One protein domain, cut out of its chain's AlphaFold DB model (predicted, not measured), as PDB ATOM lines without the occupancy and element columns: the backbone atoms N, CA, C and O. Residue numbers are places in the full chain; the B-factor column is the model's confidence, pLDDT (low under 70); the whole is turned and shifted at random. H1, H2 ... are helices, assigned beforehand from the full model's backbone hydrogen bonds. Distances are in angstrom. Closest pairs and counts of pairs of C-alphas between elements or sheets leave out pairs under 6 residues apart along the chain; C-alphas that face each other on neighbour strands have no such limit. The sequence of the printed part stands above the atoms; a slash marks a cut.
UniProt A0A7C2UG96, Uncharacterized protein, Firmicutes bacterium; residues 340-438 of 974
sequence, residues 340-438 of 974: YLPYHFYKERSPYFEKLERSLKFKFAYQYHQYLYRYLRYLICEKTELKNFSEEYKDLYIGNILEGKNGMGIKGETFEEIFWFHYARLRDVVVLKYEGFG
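AT A GLANCE: This is residues 340 to 438 of the 974 residues of an uncharacterized protein of Firmicutes bacterium (UniProt A0A7C2UG96). The long helix H6 runs through the middle with H3 beside it, while H2 packs about perpendicular on residues 416 to 420 of H6. Short H1 lies at one far end, H4 at the other. The printed part has 99 residues, 59 of them in six named helices in order H1 to H6, with no named strand; the class is all helix, and the whole is compact, with a radius of gyration of the C-alphas of 14.3 A and spans of 43 by 28 by 22 A.

IN THESE COORDINATES: Find C-alpha 351 at (19.052, 23.411, -36.019), where H1, residues 351 to 354, begins. H2 is 358 to 367, H3 370 to 383 (19.2 A), H4 385 to 388, H5 391 to 397. H6, 415 to 434, runs 29.0 A to C-alpha 434 at (-1.612, 17.245, -13.258).

HOW THE PARTS SIT: H1 and H2 are only just apart, closest C-alphas 8.1 A. H2 touches H6 at 76 degrees, closest C-alphas Tyr 366 and Glu 416, 5.5 A. H3 touches residues 423 to 430 of H6 at a shallow tilt of 31 degrees, the same way, closest C-alphas Tyr 373 and Tyr 423, 6.1 A. H4 only just touches H3, only at the corner, with 3 pairs of C-alphas within 8 A, closest Cys 381 and Lys 387, 5.1 A. H5 is close but not clearly touching H3, closest C-alphas Cys 381 and Lys 394, 7.4 A. In H2, H3, H5 and H6 every O i to N i+4 pair is within hydrogen-bond range; H1 and H4 are too short for one.

THE WHOLE: The farthest C-alphas, Tyr 352 and Asn 388, are 43.5 A apart. The printed part has no cut, the link H5 to H6, residues 398 to 414, is long, and no printed residue is under 70 in pLDDT.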
ATOM      1  N   TYR A 340       3.607  17.581 -31.458       93.00
ATOM      2  CA  TYR A 340       4.309  17.172 -30.233       93.00
ATOM      3  C   TYR A 340       5.615  16.418 -30.497       93.00
ATOM      4  O   TYR A 340       5.937  15.467 -29.795       93.00
ATOM      5  N   LEU A 341       6.380  16.808 -31.520       92.81
ATOM      6  CA  LEU A 341       7.655  16.154 -31.816       92.81
ATOM      7  C   LEU A 341       8.657  16.340 -30.660       92.81
ATOM      8  O   LEU A 341       8.585  17.343 -29.936       92.81
ATOM      9  N   PRO A 342       9.622  15.416 -30.491       93.44
ATOM     10  CA  PRO A 342      10.680  15.575 -29.501       93.44
ATOM     11  C   PRO A 342      11.422  16.899 -29.673       93.44
ATOM     12  O   PRO A 342      11.726  17.298 -30.800       93.44
ATOM     13  N   TYR A 343      11.817  17.537 -28.567       91.06
ATOM     14  CA  TYR A 343      12.649  18.746 -28.610       91.06
ATOM     15  C   TYR A 343      13.969  18.537 -29.359       91.06
ATOM     16  O   TYR A 343      14.573  19.509 -29.803       91.06
ATOM     17  N   HIS A 344      14.425  17.289 -29.525       90.88
ATOM     18  CA  HIS A 344      15.591  16.958 -30.350       90.88
ATOM     19  C   HIS A 344      15.454  17.483 -31.783       90.88
ATOM     20  O   HIS A 344      16.438  17.940 -32.349       90.88
ATOM     21  N   PHE A 345      14.241  17.497 -32.346       90.50
ATOM     22  CA  PHE A 345      13.969  18.033 -33.685       90.50
ATOM     23  C   PHE A 345      13.693  19.542 -33.700       90.50
ATOM     24  O   PHE A 345      13.252  20.058 -34.727       90.50
ATOM     25  N   TYR A 346      13.919  20.234 -32.580       85.06
ATOM     26  CA  TYR A 346      13.746  21.677 -32.454       85.06
ATOM     27  C   TYR A 346      15.099  22.397 -32.362       85.06
ATOM     28  O   TYR A 346      16.057  21.906 -31.758       85.06
ATOM     29  N   LYS A 347      15.167  23.611 -32.906       76.38
ATOM     30  CA  LYS A 347      16.366  24.442 -33.073       76.38
ATOM     31  C   LYS A 347      17.037  24.827 -31.763       76.38
ATOM     32  O   LYS A 347      18.216  25.169 -31.758       76.38
ATOM     33  N   GLU A 348      16.310  24.762 -30.649       73.25
ATOM     34  CA  GLU A 348      16.883  24.943 -29.313       73.25
ATOM     35  C   GLU A 348      17.879  23.838 -28.949       73.25
ATOM     36  O   GLU A 348      18.858  24.116 -28.244       73.25
ATOM     37  N   ARG A 349      17.657  22.613 -29.448       80.81
ATOM     38  CA  ARG A 349      18.579  21.483 -29.290       80.81
ATOM     39  C   ARG A 349      19.489  21.317 -30.499       80.81
ATOM     40  O   ARG A 349      20.699  21.234 -30.306       80.81
ATOM     41  N   SER A 350      18.937  21.294 -31.714       82.69
ATOM     42  CA  SER A 350      19.725  21.166 -32.946       82.69
ATOM     43  C   SER A 350      19.022  21.795 -34.157       82.69
ATOM     44  O   SER A 350      17.967  21.309 -34.575       82.69
ATOM     45  N   PRO A 351      19.606  22.830 -34.793       79.75
ATOM     46  CA  PRO A 351      19.052  23.411 -36.019       79.75
ATOM     47  C   PRO A 351      19.133  22.453 -37.221       79.75
ATOM     48  O   PRO A 351      18.450  22.665 -38.219       79.75
ATOM     49  N   TYR A 352      19.950  21.396 -37.144       84.44
ATOM     50  CA  TYR A 352      20.122  20.411 -38.215       84.44
ATOM     51  C   TYR A 352      18.952  19.431 -38.286       84.44
ATOM     52  O   TYR A 352      18.453  19.138 -39.370       84.44
ATOM     53  N   PHE A 353      18.464  18.975 -37.132       86.38
ATOM     54  CA  PHE A 353      17.298  18.096 -37.067       86.38
ATOM     55  C   PHE A 353      15.990  18.828 -37.380       86.38
ATOM     56  O   PHE A 353      15.062  18.214 -37.908       86.38
ATOM     57  N   GLU A 354      15.915  20.139 -37.130       84.12
ATOM     58  CA  GLU A 354      14.733  20.926 -37.493       84.12
ATOM     59  C   GLU A 354      14.509  20.997 -39.009       84.12
ATOM     60  O   GLU A 354      13.362  21.005 -39.450       84.12
ATOM     61  N   LYS A 355      15.575  20.946 -39.816       81.94
ATOM     62  CA  LYS A 355      15.486  20.948 -41.287       81.94
ATOM     63  C   LYS A 355      14.979  19.632 -41.882       81.94
ATOM     64  O   LYS A 355      14.707  19.584 -43.077       81.94
ATOM     65  N   LEU A 356      14.873  18.563 -41.089       87.44
ATOM     66  CA  LEU A 356      14.358  17.286 -41.581       87.44
ATOM     67  C   LEU A 356      12.884  17.409 -41.988       87.44
ATOM     68  O   LEU A 356      12.082  18.056 -41.310       87.44
ATOM     69  N   GLU A 357      12.525  16.705 -43.057       87.75
ATOM     70  CA  GLU A 357      11.138  16.552 -43.492       87.75
ATOM     71  C   GLU A 357      10.257  15.974 -42.377       87.75
ATOM     72  O   GLU A 357      10.687  15.107 -41.607       87.75
ATOM     73  N   ARG A 358       8.995  16.416 -42.313       89.12
ATOM     74  CA  ARG A 358       8.034  15.984 -41.281       89.12
ATOM     75  C   ARG A 358       7.918  14.456 -41.209       89.12
ATOM     76  O   ARG A 358       7.998  13.895 -40.120       89.12
ATOM     77  N   SER A 359       7.818  13.779 -42.354       90.94
ATOM     78  CA  SER A 359       7.727  12.311 -42.431       90.94
ATOM     79  C   SER A 359       8.963  11.600 -41.865       90.94
ATOM     80  O   SER A 359       8.836  10.595 -41.166       90.94
ATOM     81  N   LEU A 360      10.165  12.142 -42.092       93.00
ATOM     82  CA  LEU A 360      11.405  11.606 -41.523       93.00
ATOM     83  C   LEU A 360      11.465  11.797 -40.007       93.00
ATOM     84  O   LEU A 360      11.907  10.890 -39.302       93.00
ATOM     85  N   LYS A 361      10.983  12.937 -39.492       94.19
ATOM     86  CA  LYS A 361      10.888  13.170 -38.043       94.19
ATOM     87  C   LYS A 361       9.985  12.131 -37.377       94.19
ATOM     88  O   LYS A 361      10.407  11.533 -36.393       94.19
ATOM     89  N   PHE A 362       8.809  11.838 -37.945       96.06
ATOM     90  CA  PHE A 362       7.932  10.769 -37.443       96.06
ATOM     91  C   PHE A 362       8.576   9.388 -37.528       96.06
ATOM     92  O   PHE A 362       8.511   8.630 -36.562       96.06
ATOM     93  N   LYS A 363       9.260   9.077 -38.635       96.25
ATOM     94  CA  LYS A 363       9.984   7.810 -38.787       96.25
ATOM     95  C   LYS A 363      11.024   7.609 -37.686       96.25
ATOM     96  O   LYS A 363      11.060   6.552 -37.059       96.25
ATOM     97  N   PHE A 364      11.847   8.621 -37.421       95.81
ATOM     98  CA  PHE A 364      12.841   8.550 -36.354       95.81
ATOM     99  C   PHE A 364      12.208   8.540 -34.963       95.81
ATOM    100  O   PHE A 364      12.652   7.789 -34.098       95.81
ATOM    101  N   ALA A 365      11.153   9.324 -34.743       95.50
ATOM    102  CA  ALA A 365      10.430   9.321 -33.481       95.50
ATOM    103  C   ALA A 365       9.844   7.928 -33.182       95.50
ATOM    104  O   ALA A 365      10.040   7.410 -32.085       95.50
ATOM    105  N   TYR A 366       9.246   7.268 -34.178       96.50
ATOM    106  CA  TYR A 366       8.813   5.873 -34.086       96.50
ATOM    107  C   TYR A 366       9.973   4.918 -33.788       96.50
ATOM    108  O   TYR A 366       9.882   4.116 -32.864       96.50
ATOM    109  N   GLN A 367      11.074   5.003 -34.537       94.19
ATOM    110  CA  GLN A 367      12.209   4.086 -34.397       94.19
ATOM    111  C   GLN A 367      12.873   4.155 -33.011       94.19
ATOM    112  O   GLN A 367      13.269   3.120 -32.477       94.19
ATOM    113  N   TYR A 368      12.964   5.350 -32.422       92.44
ATOM    114  CA  TYR A 368      13.742   5.615 -31.204       92.44
ATOM    115  C   TYR A 368      12.897   5.932 -29.960       92.44
ATOM    116  O   TYR A 368      13.420   6.486 -29.003       92.44
ATOM    117  N   HIS A 369      11.590   5.643 -29.958       95.06
ATOM    118  CA  HIS A 369      10.745   5.820 -28.764       95.06
ATOM    119  C   HIS A 369       9.878   4.601 -28.437       95.06
ATOM    120  O   HIS A 369       9.025   4.686 -27.558       95.06
ATOM    121  N   GLN A 370      10.066   3.445 -29.083       94.75
ATOM    122  CA  GLN A 370       9.219   2.269 -28.814       94.75
ATOM    123  C   GLN A 370       9.376   1.747 -27.384       94.75
ATOM    124  O   GLN A 370       8.381   1.433 -26.731       94.75
ATOM    125  N   TYR A 371      10.615   1.688 -26.881       95.31
ATOM    126  CA  TYR A 371      10.877   1.278 -25.501       95.31
ATOM    127  C   TYR A 371      10.266   2.280 -24.516       95.31
ATOM    128  O   TYR A 371       9.511   1.891 -23.626       95.31
ATOM    129  N   LEU A 372      10.528   3.577 -24.728       96.62
ATOM    130  CA  LEU A 372       9.950   4.658 -23.928       96.62
ATOM    131  C   LEU A 372       8.424   4.620 -23.936       96.62
ATOM    132  O   LEU A 372       7.822   4.765 -22.883       96.62
ATOM    133  N   TYR A 373       7.796   4.398 -25.090       97.81
ATOM    134  CA  TYR A 373       6.346   4.283 -25.220       97.81
ATOM    135  C   TYR A 373       5.795   3.153 -24.347       97.81
ATOM    136  O   TYR A 373       4.874   3.385 -23.565       97.81
ATOM    137  N   ARG A 374       6.378   1.947 -24.436       97.31
ATOM    138  CA  ARG A 374       5.955   0.792 -23.626       97.31
ATOM    139  C   ARG A 374       6.131   1.069 -22.131       97.31
ATOM    140  O   ARG A 374       5.185   0.872 -21.371       97.31
ATOM    141  N   TYR A 375       7.286   1.604 -21.731       98.19
ATOM    142  CA  TYR A 375       7.584   1.888 -20.325       98.19
ATOM    143  C   TYR A 375       6.725   3.025 -19.754       98.19
ATOM    144  O   TYR A 375       6.156   2.886 -18.675       98.19
ATOM    145  N   LEU A 376       6.538   4.122 -20.493       98.25
ATOM    146  CA  LEU A 376       5.634   5.210 -20.103       98.25
ATOM    147  C   LEU A 376       4.194   4.723 -19.995       98.25
ATOM    148  O   LEU A 376       3.529   5.038 -19.011       98.25
ATOM    149  N   ARG A 377       3.713   3.938 -20.968       97.81
ATOM    150  CA  ARG A 377       2.367   3.360 -20.908       97.81
ATOM    151  C   ARG A 377       2.219   2.477 -19.672       97.81
ATOM    152  O   ARG A 377       1.225   2.617 -18.971       97.81
ATOM    153  N   TYR A 378       3.197   1.620 -19.376       97.69
ATOM    154  CA  TYR A 378       3.214   0.814 -18.154       97.69
ATOM    155  C   TYR A 378       3.129   1.684 -16.893       97.69
ATOM    156  O   TYR A 378       2.238   1.484 -16.070       97.69
ATOM    157  N   LEU A 379       4.006   2.682 -16.754       98.31
ATOM    158  CA  LEU A 379       4.007   3.571 -15.591       98.31
ATOM    159  C   LEU A 379       2.669   4.305 -15.437       98.31
ATOM    160  O   LEU A 379       2.121   4.366 -14.340       98.31
ATOM    161  N   ILE A 380       2.107   4.821 -16.531       97.88
ATOM    162  CA  ILE A 380       0.819   5.517 -16.510       97.88
ATOM    163  C   ILE A 380      -0.302   4.552 -16.111       97.88
ATOM    164  O   ILE A 380      -1.057   4.853 -15.189       97.88
ATOM    165  N   CYS A 381      -0.390   3.381 -16.742       96.62
ATOM    166  CA  CYS A 381      -1.449   2.408 -16.484       96.62
ATOM    167  C   CYS A 381      -1.373   1.765 -15.105       96.62
ATOM    168  O   CYS A 381      -2.421   1.475 -14.551       96.62
ATOM    169  N   GLU A 382      -0.180   1.530 -14.558       96.69
ATOM    170  CA  GLU A 382      -0.003   0.679 -13.373       96.69
ATOM    171  C   GLU A 382       0.460   1.445 -12.129       96.69
ATOM    172  O   GLU A 382       0.333   0.947 -11.006       96.69
ATOM    173  N   LYS A 383       1.018   2.652 -12.298       96.62
ATOM    174  CA  LYS A 383       1.570   3.461 -11.195       96.62
ATOM    175  C   LYS A 383       0.830   4.763 -10.940       96.62
ATOM    176  O   LYS A 383       1.065   5.365  -9.899       96.62
ATOM    177  N   THR A 384      -0.079   5.173 -11.820       95.81
ATOM    178  CA  THR A 384      -0.994   6.294 -11.559       95.81
ATOM    179  C   THR A 384      -2.385   5.784 -11.185       95.81
ATOM    180  O   THR A 384      -2.651   4.581 -11.217       95.81
ATOM    181  N   GLU A 385      -3.305   6.698 -10.880       92.75
ATOM    182  CA  GLU A 385      -4.713   6.387 -10.593       92.75
ATOM    183  C   GLU A 385      -5.410   5.623 -11.735       92.75
ATOM    184  O   GLU A 385      -6.407   4.934 -11.506       92.75
ATOM    185  N   LEU A 386      -4.852   5.661 -12.954       93.81
ATOM    186  CA  LEU A 386      -5.368   4.912 -14.100       93.81
ATOM    187  C   LEU A 386      -5.357   3.385 -13.878       93.81
ATOM    188  O   LEU A 386      -6.128   2.677 -14.523       93.81
ATOM    189  N   LYS A 387      -4.571   2.870 -12.921       94.50
ATOM    190  CA  LYS A 387      -4.573   1.443 -12.541       94.50
ATOM    191  C   LYS A 387      -5.928   0.942 -12.053       94.50
ATOM    192  O   LYS A 387      -6.215  -0.245 -12.152       94.50
ATOM    193  N   ASN A 388      -6.759   1.852 -11.547       92.81
ATOM    194  CA  ASN A 388      -8.085   1.544 -11.023       92.81
ATOM    195  C   ASN A 388      -9.159   1.480 -12.130       92.81
ATOM    196  O   ASN A 388     -10.323   1.223 -11.831       92.81
ATOM    197  N   PHE A 389      -8.798   1.743 -13.391       93.00
ATOM    198  CA  PHE A 389      -9.706   1.714 -14.538       93.00
ATOM    199  C   PHE A 389      -9.615   0.374 -15.277       93.00
ATOM    200  O   PHE A 389      -8.596  -0.316 -15.227       93.00
ATOM    201  N   SER A 390     -10.686   0.006 -15.983       93.69
ATOM    202  CA  SER A 390     -10.729  -1.223 -16.780       93.69
ATOM    203  C   SER A 390      -9.760  -1.167 -17.967       93.69
ATOM    204  O   SER A 390      -9.461  -0.095 -18.495       93.69
ATOM    205  N   GLU A 391      -9.315  -2.330 -18.448       93.25
ATOM    206  CA  GLU A 391      -8.514  -2.397 -19.680       93.25
ATOM    207  C   GLU A 391      -9.283  -1.860 -20.899       93.25
ATOM    208  O   GLU A 391      -8.692  -1.190 -21.737       93.25
ATOM    209  N   GLU A 392     -10.609  -2.054 -20.960       94.31
ATOM    210  CA  GLU A 392     -11.472  -1.457 -21.997       94.31
ATOM    211  C   GLU A 392     -11.357   0.076 -22.000       94.31
ATOM    212  O   GLU A 392     -11.200   0.689 -23.057       94.31
ATOM    213  N   TYR A 393     -11.373   0.702 -20.816       95.56
ATOM    214  CA  TYR A 393     -11.187   2.143 -20.678       95.56
ATOM    215  C   TYR A 393      -9.777   2.575 -21.097       95.56
ATOM    216  O   TYR A 393      -9.635   3.529 -21.860       95.56
ATOM    217  N   LYS A 394      -8.732   1.879 -20.627       95.56
ATOM    218  CA  LYS A 394      -7.334   2.191 -20.974       95.56
ATOM    219  C   LYS A 394      -7.120   2.096 -22.494       95.56
ATOM    220  O   LYS A 394      -6.600   3.032 -23.099       95.56
ATOM    221  N   ASP A 395      -7.587   1.028 -23.132       94.75
ATOM    222  CA  ASP A 395      -7.456   0.831 -24.578       94.75
ATOM    223  C   ASP A 395      -8.211   1.892 -25.388       94.75
ATOM    224  O   ASP A 395      -7.682   2.392 -26.379       94.75
ATOM    225  N   LEU A 396      -9.414   2.294 -24.967       94.81
ATOM    226  CA  LEU A 396     -10.155   3.355 -25.654       94.81
ATOM    227  C   LEU A 396      -9.562   4.740 -25.408       94.81
ATOM    228  O   LEU A 396      -9.516   5.556 -26.328       94.81
ATOM    229  N   TYR A 397      -9.115   5.036 -24.190       94.81
ATOM    230  CA  TYR A 397      -8.657   6.376 -23.848       94.81
ATOM    231  C   TYR A 397      -7.234   6.650 -24.327       94.81
ATOM    232  O   TYR A 397      -6.983   7.678 -24.958       94.81
ATOM    233  N   ILE A 398      -6.295   5.754 -24.022       94.94
ATOM    234  CA  ILE A 398      -4.868   5.964 -24.296       94.94
ATOM    235  C   ILE A 398      -4.345   5.102 -25.448       94.94
ATOM    236  O   ILE A 398      -3.341   5.459 -26.061       94.94
ATOM    237  N   GLY A 399      -5.036   4.006 -25.775       95.56
ATOM    238  CA  GLY A 399      -4.617   3.055 -26.800       95.56
ATOM    239  C   GLY A 399      -3.493   2.113 -26.360       95.56
ATOM    240  O   GLY A 399      -2.954   2.172 -25.253       95.56
ATOM    241  N   ASN A 400      -3.142   1.207 -27.263       95.19
ATOM    242  CA  ASN A 400      -1.976   0.333 -27.204       95.19
ATOM    243  C   ASN A 400      -1.570  -0.046 -28.635       95.19
ATOM    244  O   ASN A 400      -1.753  -1.180 -29.082       95.19
ATOM    245  N   ILE A 401      -1.075   0.940 -29.384       95.94
ATOM    246  CA  ILE A 401      -0.899   0.820 -30.836       95.94
ATOM    247  C   ILE A 401       0.073  -0.290 -31.256       95.94
ATOM    248  O   ILE A 401      -0.138  -0.920 -32.287       95.94
ATOM    249  N   LEU A 402       1.091  -0.589 -30.438       94.00
ATOM    250  CA  LEU A 402       2.027  -1.692 -30.698       94.00
ATOM    251  C   LEU A 402       1.378  -3.078 -30.558       94.00
ATOM    252  O   LEU A 402       1.902  -4.041 -31.105       94.00
ATOM    253  N   GLU A 403       0.230  -3.167 -29.882       93.56
ATOM    254  CA  GLU A 403      -0.609  -4.369 -29.771       93.56
ATOM    255  C   GLU A 403      -1.904  -4.230 -30.610       93.56
ATOM    256  O   GLU A 403      -2.886  -4.944 -30.408       93.56
ATOM    257  N   GLY A 404      -1.943  -3.269 -31.544       94.00
ATOM    258  CA  GLY A 404      -3.055  -3.058 -32.476       94.00
ATOM    259  C   GLY A 404      -4.281  -2.338 -31.901       94.00
ATOM    260  O   GLY A 404      -5.323  -2.295 -32.559       94.00
ATOM    261  N   LYS A 405      -4.201  -1.761 -30.695       96.06
ATOM    262  CA  LYS A 405      -5.305  -0.996 -30.087       96.06
ATOM    263  C   LYS A 405      -5.150   0.492 -30.381       96.06
ATOM    264  O   LYS A 405      -4.244   1.132 -29.852       96.06
ATOM    265  N   ASN A 406      -6.037   1.047 -31.201       95.44
ATOM    266  CA  ASN A 406      -6.046   2.478 -31.498       95.44
ATOM    267  C   ASN A 406      -6.885   3.244 -30.462       95.44
ATOM    268  O   ASN A 406      -8.053   2.911 -30.253       95.44
ATOM    269  N   GLY A 407      -6.302   4.271 -29.846       94.94
ATOM    270  CA  GLY A 407      -7.003   5.152 -28.917       94.94
ATOM    271  C   GLY A 407      -7.998   6.076 -29.627       94.94
ATOM    272  O   GLY A 407      -7.832   6.469 -30.783       94.94
ATOM    273  N   MET A 408      -9.054   6.461 -28.918       94.25
ATOM    274  CA  MET A 408     -10.109   7.326 -29.434       94.25
ATOM    275  C   MET A 408      -9.575   8.722 -29.764       94.25
ATOM    276  O   MET A 408      -8.872   9.347 -28.965       94.25
ATOM    277  N   GLY A 409      -9.927   9.229 -30.946       92.62
ATOM    278  CA  GLY A 409      -9.484  10.537 -31.425       92.62
ATOM    279  C   GLY A 409      -7.995  10.630 -31.727       92.62
ATOM    280  O   GLY A 409      -7.421  11.704 -31.562       92.62
ATOM    281  N   ILE A 410      -7.374   9.516 -32.123       95.25
ATOM    282  CA  ILE A 410      -6.020   9.471 -32.674       95.25
ATOM    283  C   ILE A 410      -6.116   9.087 -34.152       95.25
ATOM    284  O   ILE A 410      -6.705   8.060 -34.504       95.25
ATOM    285  N   LYS A 411      -5.559   9.934 -35.021       93.69
ATOM    286  CA  LYS A 411      -5.532   9.749 -36.478       93.69
ATOM    287  C   LYS A 411      -4.168  10.188 -37.015       93.69
ATOM    288  O   LYS A 411      -3.510  11.022 -36.405       93.69
ATOM    289  N   GLY A 412      -3.759   9.633 -38.149       91.88
ATOM    290  CA  GLY A 412      -2.514   9.972 -38.840       91.88
ATOM    291  C   GLY A 412      -2.520   9.397 -40.253       91.88
ATOM    292  O   GLY A 412      -3.318   8.503 -40.545       91.88
ATOM    293  N   GLU A 413      -1.666   9.924 -41.126       90.75
ATOM    294  CA  GLU A 413      -1.572   9.472 -42.524       90.75
ATOM    295  C   GLU A 413      -0.752   8.181 -42.656       90.75
ATOM    296  O   GLU A 413      -1.011   7.363 -43.539       90.75
ATOM    297  N   THR A 414       0.213   7.972 -41.754       94.94
ATOM    298  CA  THR A 414       1.070   6.778 -41.712       94.94
ATOM    299  C   THR A 414       1.041   6.110 -40.340       94.94
ATOM    300  O   THR A 414       0.608   6.697 -39.345       94.94
ATOM    301  N   PHE A 415       1.531   4.870 -40.259       96.19
ATOM    302  CA  PHE A 415       1.624   4.159 -38.984       96.19
ATOM    303  C   PHE A 415       2.556   4.868 -37.989       96.19
ATOM    304  O   PHE A 415       2.255   4.912 -36.801       96.19
ATOM    305  N   GLU A 416       3.655   5.459 -38.458       97.19
ATOM    306  CA  GLU A 416       4.603   6.209 -37.629       97.19
ATOM    307  C   GLU A 416       3.960   7.458 -37.015       97.19
ATOM    308  O   GLU A 416       4.186   7.751 -35.840       97.19
ATOM    309  N   GLU A 417       3.113   8.160 -37.775       96.00
ATOM    310  CA  GLU A 417       2.318   9.273 -37.246       96.00
ATOM    311  C   GLU A 417       1.313   8.796 -36.202       96.00
ATOM    312  O   GLU A 417       1.241   9.359 -35.111       96.00
ATOM    313  N   ILE A 418       0.566   7.730 -36.507       96.81
ATOM    314  CA  ILE A 418      -0.407   7.156 -35.574       96.81
ATOM    315  C   ILE A 418       0.301   6.731 -34.285       96.81
ATOM    316  O   ILE A 418      -0.168   7.071 -33.200       96.81
ATOM    317  N   PHE A 419       1.444   6.046 -34.375       98.06
ATOM    318  CA  PHE A 419       2.259   5.684 -33.217       98.06
ATOM    319  C   PHE A 419       2.645   6.917 -32.397       98.06
ATOM    320  O   PHE A 419       2.448   6.939 -31.180       98.06
ATOM    321  N   TRP A 420       3.161   7.957 -33.052       97.38
ATOM    322  CA  TRP A 420       3.594   9.158 -32.351       97.38
ATOM    323  C   TRP A 420       2.436   9.882 -31.668       97.38
ATOM    324  O   TRP A 420       2.567  10.325 -30.530       97.38
ATOM    325  N   PHE A 421       1.262   9.940 -32.295       97.44
ATOM    326  CA  PHE A 421       0.091  10.539 -31.665       97.44
ATOM    327  C   PHE A 421      -0.447   9.722 -30.475       97.44
ATOM    328  O   PHE A 421      -1.053  10.299 -29.571       97.44
ATOM    329  N   HIS A 422      -0.158   8.417 -30.387       98.00
ATOM    330  CA  HIS A 422      -0.352   7.660 -29.140       98.00
ATOM    331  C   HIS A 422       0.661   8.055 -28.066       98.00
ATOM    332  O   HIS A 422       0.286   8.216 -26.907       98.00
ATOM    333  N   TYR A 423       1.926   8.270 -28.433       97.88
ATOM    334  CA  TYR A 423       2.929   8.804 -27.507       97.88
ATOM    335  C   TYR A 423       2.513  10.185 -26.968       97.88
ATOM    336  O   TYR A 423       2.522  10.420 -25.760       97.88
ATOM    337  N   ALA A 424       2.033  11.069 -27.846       96.25
ATOM    338  CA  ALA A 424       1.438  12.357 -27.494       96.25
ATOM    339  C   ALA A 424       0.219  12.215 -26.562       96.25
ATOM    340  O   ALA A 424       0.072  12.990 -25.616       96.25
ATOM    341  N   ARG A 425      -0.636  11.203 -26.768       96.69
ATOM    342  CA  ARG A 425      -1.774  10.927 -25.877       96.69
ATOM    343  C   ARG A 425      -1.327  10.576 -24.456       96.69
ATOM    344  O   ARG A 425      -1.977  11.025 -23.516       96.69
ATOM    345  N   LEU A 426      -0.224   9.841 -24.275       97.81
ATOM    346  CA  LEU A 426       0.328   9.566 -22.938       97.81
ATOM    347  C   LEU A 426       0.659  10.867 -22.192       97.81
ATOM    348  O   LEU A 426       0.335  11.008 -21.013       97.81
ATOM    349  N   ARG A 427       1.238  11.841 -22.906       96.31
ATOM    350  CA  ARG A 427       1.518  13.189 -22.394       96.31
ATOM    351  C   ARG A 427       0.241  13.944 -22.037       96.31
ATOM    352  O   ARG A 427       0.159  14.527 -20.958       96.31
ATOM    353  N   ASP A 428      -0.766  13.905 -22.901       95.06
ATOM    354  CA  ASP A 428      -2.038  14.589 -22.656       95.06
ATOM    355  C   ASP A 428      -2.746  14.092 -21.395       95.06
ATOM    356  O   ASP A 428      -3.227  14.899 -20.601       95.06
ATOM    357  N   VAL A 429      -2.755  12.778 -21.180       94.81
ATOM    358  CA  VAL A 429      -3.402  12.127 -20.031       94.81
ATOM    359  C   VAL A 429      -2.792  12.598 -18.712       94.81
ATOM    360  O   VAL A 429      -3.517  13.034 -17.815       94.81
ATOM    361  N   VAL A 430      -1.460  12.567 -18.599       95.19
ATOM    362  CA  VAL A 430      -0.784  12.954 -17.351       95.19
ATOM    363  C   VAL A 430      -0.862  14.454 -17.091       95.19
ATOM    364  O   VAL A 430      -0.997  14.866 -15.938       95.19
ATOM    365  N   VAL A 431      -0.828  15.281 -18.143       92.06
ATOM    366  CA  VAL A 431      -0.911  16.744 -18.025       92.06
ATOM    367  C   VAL A 431      -2.327  17.186 -17.647       92.06
ATOM    368  O   VAL A 431      -2.480  18.025 -16.762       92.06
ATOM    369  N   LEU A 432      -3.373  16.591 -18.230       91.31
ATOM    370  CA  LEU A 432      -4.761  16.854 -17.825       91.31
ATOM    371  C   LEU A 432      -4.992  16.510 -16.350       91.31
ATOM    372  O   LEU A 432      -5.623  17.284 -15.623       91.31
ATOM    373  N   LYS A 433      -4.443  15.380 -15.887       91.19
ATOM    374  CA  LYS A 433      -4.500  14.996 -14.474       91.19
ATOM    375  C   LYS A 433      -3.707  15.959 -13.586       91.19
ATOM    376  O   LYS A 433      -4.230  16.384 -12.559       91.19
ATOM    377  N   TYR A 434      -2.492  16.329 -13.994       88.44
ATOM    378  CA  TYR A 434      -1.612  17.245 -13.258       88.44
ATOM    379  C   TYR A 434      -2.249  18.630 -13.058       88.44
ATOM    380  O   TYR A 434      -2.178  19.192 -11.970       88.44
ATOM    381  N   GLU A 435      -2.941  19.141 -14.078       83.25
ATOM    382  CA  GLU A 435      -3.601  20.458 -14.069       83.25
ATOM    383  C   GLU A 435      -5.010  20.454 -13.436       83.25
ATOM    384  O   GLU A 435      -5.694  21.488 -13.402       83.25
ATOM    385  N   GLY A 436      -5.449  19.298 -12.922       87.25
ATOM    386  CA  GLY A 436      -6.676  19.146 -12.140       87.25
ATOM    387  C   GLY A 436      -7.957  18.882 -12.937       87.25
ATOM    388  O   GLY A 436      -9.035  18.945 -12.356       87.25
ATOM    389  N   PHE A 437      -7.875  18.577 -14.238       87.38
ATOM    390  CA  PHE A 437      -9.052  18.196 -15.039       87.38
ATOM    391  C   PHE A 437      -9.476  16.740 -14.802       87.38
ATOM    392  O   PHE A 437     -10.655  16.415 -14.904       87.38
ATOM    393  N   GLY A 438      -8.520  15.870 -14.464       89.25
ATOM    394  CA  GLY A 438      -8.773  14.448 -14.230       89.25
ATOM    395  C   GLY A 438      -8.964  13.644 -15.519       89.25
ATOM    396  O   GLY A 438      -8.513  14.048 -16.591       89.25
TER     397      GLY A 438